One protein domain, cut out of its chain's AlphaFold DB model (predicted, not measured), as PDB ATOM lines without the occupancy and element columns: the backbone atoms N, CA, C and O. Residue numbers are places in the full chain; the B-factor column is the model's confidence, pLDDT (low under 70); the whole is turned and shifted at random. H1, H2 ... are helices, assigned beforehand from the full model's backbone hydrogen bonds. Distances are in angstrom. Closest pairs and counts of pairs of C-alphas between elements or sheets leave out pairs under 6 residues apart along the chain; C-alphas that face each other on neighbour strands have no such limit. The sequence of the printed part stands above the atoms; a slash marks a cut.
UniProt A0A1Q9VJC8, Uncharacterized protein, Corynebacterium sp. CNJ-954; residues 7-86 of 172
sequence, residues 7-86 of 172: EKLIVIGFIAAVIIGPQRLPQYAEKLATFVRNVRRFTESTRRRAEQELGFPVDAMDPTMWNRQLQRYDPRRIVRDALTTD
ATOM      1  N   GLU A   7      50.281 -52.444  27.726       94.88
ATOM      2  CA  GLU A   7      49.553 -53.345  26.827       94.88
ATOM      3  C   GLU A   7      48.031 -53.158  26.920       94.88
ATOM      4  O   GLU A   7      47.357 -52.958  25.912       94.88
ATOM      5  N   LYS A   8      47.478 -53.142  28.138       95.38
ATOM      6  CA  LYS A   8      46.034 -52.984  28.346       95.38
ATOM      7  C   LYS A   8      45.550 -51.598  27.950       95.38
ATOM      8  O   LYS A   8      44.456 -51.486  27.412       95.38
ATOM      9  N   LEU A   9      46.350 -50.555  28.177       95.38
ATOM     10  CA  LEU A   9      46.033 -49.211  27.690       95.38
ATOM     11  C   LEU A   9      45.938 -49.175  26.162       95.38
ATOM     12  O   LEU A   9      45.006 -48.569  25.637       95.38
ATOM     13  N   ILE A  10      46.843 -49.857  25.456       95.75
ATOM     14  CA  ILE A  10      46.793 -49.967  23.992       95.75
ATOM     15  C   ILE A  10      45.540 -50.735  23.554       95.75
ATOM     16  O   ILE A  10      44.820 -50.259  22.679       95.75
ATOM     17  N   VAL A  11      45.233 -51.874  24.188       96.19
ATOM     18  CA  VAL A  11      44.031 -52.673  23.878       96.19
ATOM     19  C   VAL A  11      42.751 -51.863  24.101       96.19
ATOM     20  O   VAL A  11      41.893 -51.807  23.222       96.19
ATOM     21  N   ILE A  12      42.633 -51.181  25.241       95.00
ATOM     22  CA  ILE A  12      41.477 -50.331  25.557       95.00
ATOM     23  C   ILE A  12      41.388 -49.162  24.570       95.00
ATOM     24  O   ILE A  12      40.300 -48.856  24.089       95.00
ATOM     25  N   GLY A  13      42.519 -48.537  24.231       94.81
ATOM     26  CA  GLY A  13      42.582 -47.468  23.238       94.81
ATOM     27  C   GLY A  13      42.124 -47.930  21.855       94.81
ATOM     28  O   GLY A  13      41.351 -47.230  21.204       94.81
ATOM     29  N   PHE A  14      42.529 -49.128  21.432       96.00
ATOM     30  CA  PHE A  14      42.095 -49.723  20.170       96.00
ATOM     31  C   PHE A  14      40.591 -50.009  20.166       96.00
ATOM     32  O   PHE A  14      39.891 -49.603  19.241       96.00
ATOM     33  N   ILE A  15      40.067 -50.634  21.226       96.38
ATOM     34  CA  ILE A  15      38.629 -50.904  21.369       96.38
ATOM     35  C   ILE A  15      37.833 -49.592  21.351       96.38
ATOM     36  O   ILE A  15      36.855 -49.470  20.615       96.38
ATOM     37  N   ALA A  16      38.277 -48.582  22.100       95.25
ATOM     38  CA  ALA A  16      37.659 -47.260  22.097       95.25
ATOM     39  C   ALA A  16      37.698 -46.619  20.700       95.25
ATOM     40  O   ALA A  16      36.701 -46.041  20.269       95.25
ATOM     41  N   ALA A  17      38.805 -46.757  19.965       94.81
ATOM     42  CA  ALA A  17      38.930 -46.257  18.598       94.81
ATOM     43  C   ALA A  17      37.969 -46.950  17.633       94.81
ATOM     44  O   ALA A  17      37.424 -46.285  16.759       94.81
ATOM     45  N   VAL A  18      37.716 -48.248  17.794       96.19
ATOM     46  CA  VAL A  18      36.729 -48.970  16.977       96.19
ATOM     47  C   VAL A  18      35.302 -48.520  17.309       96.19
ATOM     48  O   VAL A  18      34.521 -48.272  16.396       96.19
ATOM     49  N   ILE A  19      34.969 -48.358  18.594       95.88
ATOM     50  CA  ILE A  19      33.614 -47.987  19.047       95.88
ATOM     51  C   ILE A  19      33.262 -46.534  18.686       95.88
ATOM     52  O   ILE A  19      32.174 -46.263  18.185       95.88
ATOM     53  N   ILE A  20      34.170 -45.590  18.950       93.38
ATOM     54  CA  ILE A  20      33.970 -44.151  18.694       93.38
ATOM     55  C   ILE A  20      34.342 -43.757  17.253       93.38
ATOM     56  O   ILE A  20      33.828 -42.772  16.716       93.38
ATOM     57  N   GLY A  21      35.241 -44.513  16.625       94.00
ATOM     58  CA  GLY A  21      35.891 -44.187  15.359       94.00
ATOM     59  C   GLY A  21      37.255 -43.501  15.572       94.00
ATOM     60  O   GLY A  21      37.340 -42.509  16.309       94.00
ATOM     61  N   PRO A  22      38.333 -43.938  14.883       93.06
ATOM     62  CA  PRO A  22      39.688 -43.413  15.090       93.06
ATOM     63  C   PRO A  22      39.820 -41.938  14.695       93.06
ATOM     64  O   PRO A  22      40.666 -41.228  15.224       93.06
ATOM     65  N   GLN A  23      38.948 -41.456  13.809       93.50
ATOM     66  CA  GLN A  23      38.914 -40.059  13.374       93.50
ATOM     67  C   GLN A  23      38.291 -39.120  14.419       93.50
ATOM     68  O   GLN A  23      38.570 -37.923  14.421       93.50
ATOM     69  N   ARG A  24      37.443 -39.640  15.321       93.25
ATOM     70  CA  ARG A  24      36.735 -38.818  16.316       93.25
ATOM     71  C   ARG A  24      37.481 -38.717  17.642       93.25
ATOM     72  O   ARG A  24      37.412 -37.672  18.284       93.25
ATOM     73  N   LEU A  25      38.229 -39.750  18.032       93.31
ATOM     74  CA  LEU A  25      39.070 -39.731  19.236       93.31
ATOM     75  C   LEU A  25      39.987 -38.497  19.359       93.31
ATOM     76  O   LEU A  25      39.920 -37.847  20.404       93.31
ATOM     77  N   PRO A  26      40.801 -38.125  18.349       92.88
ATOM     78  CA  PRO A  26      41.679 -36.960  18.459       92.88
ATOM     79  C   PRO A  26      40.886 -35.659  18.625       92.88
ATOM     80  O   PRO A  26      41.238 -34.839  19.466       92.88
ATOM     81  N   GLN A  27      39.746 -35.515  17.939       94.50
ATOM     82  CA  GLN A  27      38.875 -34.341  18.080       94.50
ATOM     83  C   GLN A  27      38.324 -34.197  19.509       94.50
ATOM     84  O   GLN A  27      38.214 -33.089  20.035       94.50
ATOM     85  N   TYR A  28      37.959 -35.306  20.162       94.00
ATOM     86  CA  TYR A  28      37.524 -35.282  21.563       94.00
ATOM     87  C   TYR A  28      38.692 -35.066  22.533       94.00
ATOM     88  O   TYR A  28      38.530 -34.342  23.517       94.00
ATOM     89  N   ALA A  29      39.867 -35.631  22.246       95.00
ATOM     90  CA  ALA A  29      41.075 -35.415  23.037       95.00
ATOM     91  C   ALA A  29      41.509 -33.941  23.017       95.00
ATOM     92  O   ALA A  29      41.845 -33.394  24.064       95.00
ATOM     93  N   GLU A  30      41.424 -33.268  21.869       96.62
ATOM     94  CA  GLU A  30      41.685 -31.829  21.738       96.62
ATOM     95  C   GLU A  30      40.708 -30.985  22.565       96.62
ATOM     96  O   GLU A  30      41.125 -30.061  23.274       96.62
ATOM     97  N   LYS A  31      39.412 -31.324  22.539       96.31
ATOM     98  CA  LYS A  31      38.392 -30.656  23.368       96.31
ATOM     99  C   LYS A  31      38.692 -30.820  24.854       96.31
ATOM    100  O   LYS A  31      38.658 -29.837  25.594       96.31
ATOM    101  N   LEU A  32      39.039 -32.034  25.283       96.88
ATOM    102  CA  LEU A  32      39.416 -32.310  26.667       96.88
ATOM    103  C   LEU A  32      40.709 -31.585  27.055       96.88
ATOM    104  O   LEU A  32      40.766 -30.970  28.116       96.88
ATOM    105  N   ALA A  33      41.730 -31.603  26.200       96.81
ATOM    106  CA  ALA A  33      42.993 -30.918  26.450       96.81
ATOM    107  C   ALA A  33      42.787 -29.405  26.598       96.81
ATOM    108  O   ALA A  33      43.332 -28.785  27.514       96.81
ATOM    109  N   THR A  34      41.950 -28.821  25.739       97.38
ATOM    110  CA  THR A  34      41.568 -27.407  25.813       97.38
ATOM    111  C   THR A  34      40.807 -27.118  27.104       97.38
ATOM    112  O   THR A  34      41.129 -26.160  27.803       97.38
ATOM    113  N   PHE A  35      39.855 -27.977  27.474       98.00
ATOM    114  CA  PHE A  35      39.114 -27.858  28.727       98.00
ATOM    115  C   PHE A  35      40.038 -27.915  29.947       98.00
ATOM    116  O   PHE A  35      40.022 -27.004  30.768       98.00
ATOM    117  N   VAL A  36      40.911 -28.920  30.033       97.56
ATOM    118  CA  VAL A  36      41.889 -29.060  31.124       97.56
ATOM    119  C   VAL A  36      42.818 -27.850  31.181       97.56
ATOM    120  O   VAL A  36      43.126 -27.360  32.265       97.56
ATOM    121  N   ARG A  37      43.242 -27.313  30.031       96.75
ATOM    122  CA  ARG A  37      44.072 -26.103  29.983       96.75
ATOM    123  C   ARG A  37      43.320 -24.867  30.474       96.75
ATOM    124  O   ARG A  37      43.916 -24.047  31.169       96.75
ATOM    125  N   ASN A  38      42.033 -24.752  30.163       96.81
ATOM    126  CA  ASN A  38      41.184 -23.670  30.658       96.81
ATOM    127  C   ASN A  38      40.949 -23.788  32.165       96.81
ATOM    128  O   ASN A  38      41.119 -22.800  32.872       96.81
ATOM    129  N   VAL A  39      40.653 -24.992  32.663       97.56
ATOM    130  CA  VAL A  39      40.524 -25.269  34.100       97.56
ATOM    131  C   VAL A  39      41.824 -24.936  34.823       97.56
ATOM    132  O   VAL A  39      41.799 -24.203  35.803       97.56
ATOM    133  N   ARG A  40      42.974 -25.379  34.300       94.94
ATOM    134  CA  ARG A  40      44.283 -25.062  34.881       94.94
ATOM    135  C   ARG A  40      44.524 -23.553  34.958       94.94
ATOM    136  O   ARG A  40      44.906 -23.060  36.012       94.94
ATOM    137  N   ARG A  41      44.266 -22.816  33.871       95.12
ATOM    138  CA  ARG A  41      44.394 -21.345  33.845       95.12
ATOM    139  C   ARG A  41      43.446 -20.669  34.832       95.12
ATOM    140  O   ARG A  41      43.838 -19.710  35.488       95.12
ATOM    141  N   PHE A  42      42.218 -21.171  34.945       95.62
ATOM    142  CA  PHE A  42      41.240 -20.680  35.909       95.62
ATOM    143  C   PHE A  42      41.748 -20.880  37.341       95.62
ATOM    144  O   PHE A  42      41.835 -19.910  38.090       95.62
ATOM    145  N   THR A  43      42.211 -22.084  37.685       95.25
ATOM    146  CA  THR A  43      42.805 -22.373  38.997       95.25
ATOM    147  C   THR A  43      44.037 -21.513  39.274       95.25
ATOM    148  O   THR A  43      44.143 -20.964  40.364       95.25
ATOM    149  N   GLU A  44      44.941 -21.333  38.305       91.00
ATOM    150  CA  GLU A  44      46.109 -20.447  38.441       91.00
ATOM    151  C   GLU A  44      45.690 -18.986  38.689       91.00
ATOM    152  O   GLU A  44      46.303 -18.294  39.500       91.00
ATOM    153  N   SER A  45      44.616 -18.512  38.048       89.88
ATOM    154  CA  SER A  45      44.092 -17.156  38.265       89.88
ATOM    155  C   SER A  45      43.466 -16.976  39.653       89.88
ATOM    156  O   SER A  45      43.727 -15.974  40.320       89.88
ATOM    157  N   THR A  46      42.705 -17.969  40.125       90.50
ATOM    158  CA  THR A  46      42.129 -17.983  41.476       90.50
ATOM    159  C   THR A  46      43.222 -18.093  42.533       90.50
ATOM    160  O   THR A  46      43.172 -17.388  43.536       90.50
ATOM    161  N   ARG A  47      44.245 -18.919  42.281       84.50
ATOM    162  CA  ARG A  47      45.432 -19.055  43.127       84.50
ATOM    163  C   ARG A  47      46.120 -17.705  43.296       84.50
ATOM    164  O   ARG A  47      46.267 -17.257  44.422       84.50
ATOM    165  N   ARG A  48      46.428 -17.007  42.197       86.06
ATOM    166  CA  ARG A  48      47.050 -15.669  42.237       86.06
ATOM    167  C   ARG A  48      46.223 -14.644  43.011       86.06
ATOM    168  O   ARG A  48      46.791 -13.814  43.710       86.06
ATOM    169  N   ARG A  49      44.891 -14.694  42.895       84.12
ATOM    170  CA  ARG A  49      43.984 -13.844  43.680       84.12
ATOM    171  C   ARG A  49      44.104 -14.149  45.177       84.12
ATOM    172  O   ARG A  49      44.267 -13.233  45.970       84.12
ATOM    173  N   ALA A  50      44.084 -15.429  45.537       84.69
ATOM    174  CA  ALA A  50      44.245 -15.870  46.918       84.69
ATOM    175  C   ALA A  50      45.632 -15.510  47.484       84.69
ATOM    176  O   ALA A  50      45.716 -15.103  48.634       84.69
ATOM    177  N   GLU A  51      46.704 -15.580  46.688       83.56
ATOM    178  CA  GLU A  51      48.063 -15.164  47.092       83.56
ATOM    179  C   GLU A  51      48.140 -13.676  47.424       83.56
ATOM    180  O   GLU A  51      48.793 -13.293  48.391       83.56
ATOM    181  N   GLN A  52      47.459 -12.839  46.639       81.75
ATOM    182  CA  GLN A  52      47.414 -11.392  46.865       81.75
ATOM    183  C   GLN A  52      46.692 -11.033  48.167       81.75
ATOM    184  O   GLN A  52      47.043 -10.043  48.802       81.75
ATOM    185  N   GLU A  53      45.701 -11.833  48.566       80.00
ATOM    186  CA  GLU A  53      44.896 -11.597  49.769       80.00
ATOM    187  C   GLU A  53      45.493 -12.274  51.019       80.00
ATOM    188  O   GLU A  53      45.401 -11.729  52.116       80.00
ATOM    189  N   LEU A  54      46.151 -13.429  50.867       77.62
ATOM    190  CA  LEU A  54      46.742 -14.208  51.966       77.62
ATOM    191  C   LEU A  54      48.228 -13.896  52.204       77.62
ATOM    192  O   LEU A  54      48.798 -14.363  53.188       77.62
ATOM    193  N   GLY A  55      48.880 -13.147  51.310       68.44
ATOM    194  CA  GLY A  55      50.285 -12.728  51.427       68.44
ATOM    195  C   GLY A  55      51.318 -13.860  51.337       68.44
ATOM    196  O   GLY A  55      52.517 -13.588  51.308       68.44
ATOM    197  N   PHE A  56      50.880 -15.119  51.268       65.50
ATOM    198  CA  PHE A  56      51.728 -16.291  51.089       65.50
ATOM    199  C   PHE A  56      51.543 -16.874  49.683       65.50
ATOM    200  O   PHE A  56      50.402 -17.082  49.262       65.50
ATOM    201  N   PRO A  57      52.637 -17.189  48.960       65.25
ATOM    202  CA  PRO A  57      52.551 -17.864  47.674       65.25
ATOM    203  C   PRO A  57      51.996 -19.272  47.896       65.25
ATOM    204  O   PRO A  57      52.650 -20.122  48.505       65.25
ATOM    205  N   VAL A  58      50.795 -19.552  47.390       63.88
ATOM    206  CA  VAL A  58      50.214 -20.893  47.466       63.88
ATOM    207  C   VAL A  58      51.040 -21.862  46.634       63.88
ATOM    208  O   VAL A  58      50.942 -23.051  46.905       63.88
ATOM    209  N   ASP A  59      51.876 -21.410  45.684       63.22
ATOM    210  CA  ASP A  59      52.925 -22.225  45.023       63.22
ATOM    211  C   ASP A  59      53.826 -22.992  46.011       63.22
ATOM    212  O   ASP A  59      54.293 -24.081  45.682       63.22
ATOM    213  N   ALA A  60      53.984 -22.516  47.252       60.41
ATOM    214  CA  ALA A  60      54.694 -23.244  48.307       60.41
ATOM    215  C   ALA A  60      53.909 -24.448  48.880       60.41
ATOM    216  O   ALA A  60      54.500 -25.334  49.500       60.41
ATOM    217  N   MET A  61      52.593 -24.526  48.652       56.72
ATOM    218  CA  MET A  61      51.758 -25.699  48.945       56.72
ATOM    219  C   MET A  61      51.809 -26.683  47.776       56.72
ATOM    220  O   MET A  61      50.818 -26.962  47.100       56.72
ATOM    221  N   ASP A  62      52.999 -27.204  47.512       62.94
ATOM    222  CA  ASP A  62      53.180 -28.310  46.586       62.94
ATOM    223  C   ASP A  62      52.618 -29.593  47.248       62.94
ATOM    224  O   ASP A  62      53.078 -29.956  48.337       62.94
ATOM    225  N   PRO A  63      51.639 -30.312  46.657       58.50
ATOM    226  CA  PRO A  63      51.055 -31.527  47.249       58.50
ATOM    227  C   PRO A  63      52.112 -32.593  47.559       58.50
ATOM    228  O   PRO A  63      52.012 -33.346  48.532       58.50
ATOM    229  N   THR A  64      53.169 -32.617  46.745       60.84
ATOM    230  CA  THR A  64      54.335 -33.488  46.904       60.84
ATOM    231  C   THR A  64      55.167 -33.109  48.132       60.84
ATOM    232  O   THR A  64      55.724 -33.989  48.790       60.84
ATOM    233  N   MET A  65      55.243 -31.814  48.464       56.69
ATOM    234  CA  MET A  65      55.947 -31.315  49.646       56.69
ATOM    235  C   MET A  65      55.083 -31.455  50.912       56.69
ATOM    236  O   MET A  65      55.606 -31.884  51.938       56.69
ATOM    237  N   TRP A  66      53.770 -31.216  50.835       59.84
ATOM    238  CA  TRP A  66      52.822 -31.434  51.940       59.84
ATOM    239  C   TRP A  66      52.804 -32.897  52.414       59.84
ATOM    240  O   TRP A  66      52.905 -33.171  53.611       59.84
ATOM    241  N   ASN A  67      52.783 -33.855  51.479       63.47
ATOM    242  CA  ASN A  67      52.856 -35.286  51.805       63.47
ATOM    243  C   ASN A  67      54.170 -35.645  52.535       63.47
ATOM    244  O   ASN A  67      54.182 -36.437  53.477       63.47
ATOM    245  N   ARG A  68      55.282 -34.993  52.168       60.47
ATOM    246  CA  ARG A  68      56.568 -35.154  52.867       60.47
ATOM    247  C   ARG A  68      56.607 -34.461  54.232       60.47
ATOM    248  O   ARG A  68      57.337 -34.924  55.105       60.47
ATOM    249  N   GLN A  69      55.856 -33.377  54.433       59.19
ATOM    250  CA  GLN A  69      55.788 -32.675  55.720       59.19
ATOM    251  C   GLN A  69      54.964 -33.449  56.762       59.19
ATOM    252  O   GLN A  69      55.343 -33.456  57.929       59.19
ATOM    253  N   LEU A  70      53.929 -34.193  56.353       60.00
ATOM    254  CA  LEU A  70      53.107 -34.986  57.279       60.00
ATOM    255  C   LEU A  70      53.886 -36.148  57.924       60.00
ATOM    256  O   LEU A  70      53.766 -36.395  59.119       60.00
ATOM    257  N   GLN A  71      54.750 -36.816  57.155       62.09
ATOM    258  CA  GLN A  71      55.629 -37.879  57.672       62.09
ATOM    259  C   GLN A  71      56.765 -37.336  58.540       62.09
ATOM    260  O   GLN A  71      57.365 -38.065  59.324       62.09
ATOM    261  N   ARG A  72      57.094 -36.049  58.392       65.00
ATOM    262  CA  ARG A  72      58.148 -35.403  59.176       65.00
ATOM    263  C   ARG A  72      57.676 -35.017  60.585       65.00
ATOM    264  O   ARG A  72      58.519 -34.708  61.418       65.00
ATOM    265  N   TYR A  73      56.376 -35.131  60.862       62.28
ATOM    266  CA  TYR A  73      55.748 -34.995  62.179       62.28
ATOM    267  C   TYR A  73      55.536 -36.358  62.868       62.28
ATOM    268  O   TYR A  73      54.538 -36.576  63.548       62.28
ATOM    269  N   ASP A  74      56.446 -37.316  62.668       69.31
ATOM    270  CA  ASP A  74      56.339 -38.636  63.293       69.31
ATOM    271  C   ASP A  74      56.587 -38.506  64.814       69.31
ATOM    272  O   ASP A  74      57.703 -38.157  65.223       69.31
ATOM    273  N   PRO A  75      55.588 -38.759  65.685       74.19
ATOM    274  CA  PRO A  75      55.667 -38.479  67.124       74.19
ATOM    275  C   PRO A  75      56.819 -39.217  67.810       74.19
ATOM    276  O   PRO A  75      57.398 -38.733  68.780       74.19
ATOM    277  N   ARG A  76      57.219 -40.369  67.262       76.00
ATOM    278  CA  ARG A  76      58.360 -41.146  67.759       76.00
ATOM    279  C   ARG A  76      59.675 -40.385  67.646       76.00
ATOM    280  O   ARG A  76      60.558 -40.591  68.473       76.00
ATOM    281  N   ARG A  77      59.819 -39.530  66.629       71.94
ATOM    282  CA  ARG A  77      61.009 -38.699  66.473       71.94
ATOM    283  C   ARG A  77      61.054 -37.615  67.550       71.94
ATOM    284  O   ARG A  77      62.103 -37.434  68.140       71.94
ATOM    285  N   ILE A  78      59.916 -37.000  67.877       70.69
ATOM    286  CA  ILE A  78      59.811 -35.992  68.946       70.69
ATOM    287  C   ILE A  78      60.207 -36.599  70.304       70.69
ATOM    288  O   ILE A  78      60.974 -36.000  71.049       70.69
ATOM    289  N   VAL A  79      59.752 -37.824  70.594       77.44
ATOM    290  CA  VAL A  79      60.095 -38.535  71.840       77.44
ATOM    291  C   VAL A  79      61.564 -38.960  71.877       77.44
ATOM    292  O   VAL A  79      62.213 -38.825  72.908       77.44
ATOM    293  N   ARG A  80      62.125 -39.454  70.764       78.94
ATOM    294  CA  ARG A  80      63.563 -39.763  70.700       78.94
ATOM    295  C   ARG A  80      64.415 -38.518  70.840       78.94
ATOM    296  O   ARG A  80      65.412 -38.581  71.543       78.94
ATOM    297  N   ASP A  81      64.036 -37.422  70.193       72.50
ATOM    298  CA  ASP A  81      64.756 -36.159  70.305       72.50
ATOM    299  C   ASP A  81      64.709 -35.677  71.769       72.50
ATOM    300  O   ASP A  81      65.749 -35.304  72.292       72.50
ATOM    301  N   ALA A  82      63.588 -35.832  72.491       77.88
ATOM    302  CA  ALA A  82      63.520 -35.561  73.934       77.88
ATOM    303  C   ALA A  82      64.425 -36.481  74.780       77.88
ATOM    304  O   ALA A  82      65.110 -36.008  75.677       77.88
ATOM    305  N   LEU A  83      64.482 -37.781  74.471       70.12
ATOM    306  CA  LEU A  83      65.320 -38.754  75.193       70.12
ATOM    307  C   LEU A  83      66.817 -38.660  74.846       70.12
ATOM    308  O   LEU A  83      67.659 -39.074  75.633       70.12
ATOM    309  N   THR A  84      67.158 -38.168  73.652       72.88
ATOM    310  CA  THR A  84      68.543 -38.099  73.149       72.88
ATOM    311  C   THR A  84      69.150 -36.711  73.379       72.88
ATOM    312  O   THR A  84      70.355 -36.601  73.598       72.88
ATOM    313  N   THR A  85      68.334 -35.647  73.367       59.25
ATOM    314  CA  THR A  85      68.777 -34.271  73.654       59.25
ATOM    315  C   THR A  85      68.941 -33.986  75.146       59.25
ATOM    316  O   THR A  85      69.573 -32.990  75.479       59.25
ATOM    317  N   ASP A  86      68.444 -34.860  76.027       59.38
ATOM    318  CA  ASP A  86      68.747 -34.840  77.468       59.38
ATOM    319  C   ASP A  86      70.207 -35.260  77.760       59.38
ATOM    320  O   ASP A  86      70.737 -35.034  78.840       59.38
TER     321      ASP A  86
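What this domain is: This is residues 7 to 86 of the 172 residues of an uncharacterized protein of Corynebacterium sp. CNJ-954 (UniProt A0A1Q9VJC8). One long helix, H2, makes the arm of an open, flat zigzag; H1 meets its first end in a wide V, and beyond its other end a link folds back to a tail of two short helices, H3 and H4. The 80 printed residues hold four named helices, H1 to H4 in chain order, and no named strand: all helix. The whole is extended, radius of gyration of the C-alphas 23.1 A, spanning 71 by 39 by 10 A.

Where its parts are: Find C-alpha 24 at (36.735, -38.818, 16.316); from there H2, residues 24 to 54, runs 44.5 A. Before it, H1, residues 7 to 20, covers 19.8 A. After it come H3, residues 63 to 71, 13.0 A, and H4, residues 75 to 85, 15.2 A, ending at C-alpha 85 (68.777, -34.271, 73.654).

How they stand to each other: Look at Ala 17 and Leu 25, the closest C-alphas of H1 and H2, 6.6 A apart: these helices are close but not clearly touching, opposite ways at a steep tilt of 69.5 degrees, only just short of about perpendicular. H3 is apart from H2 and H4. Every O i to N i+4 pair is within hydrogen-bond range in H1, H2 and H4; in H3, 3 of 5.

The domain as a whole: The C-alphas farthest apart, Gln 23 and Asp 86, stand 70.9 A apart. The printed part has no cut, and no link is long. Look for pLDDT under 70 at residues 55 to 74 and 85 to 86.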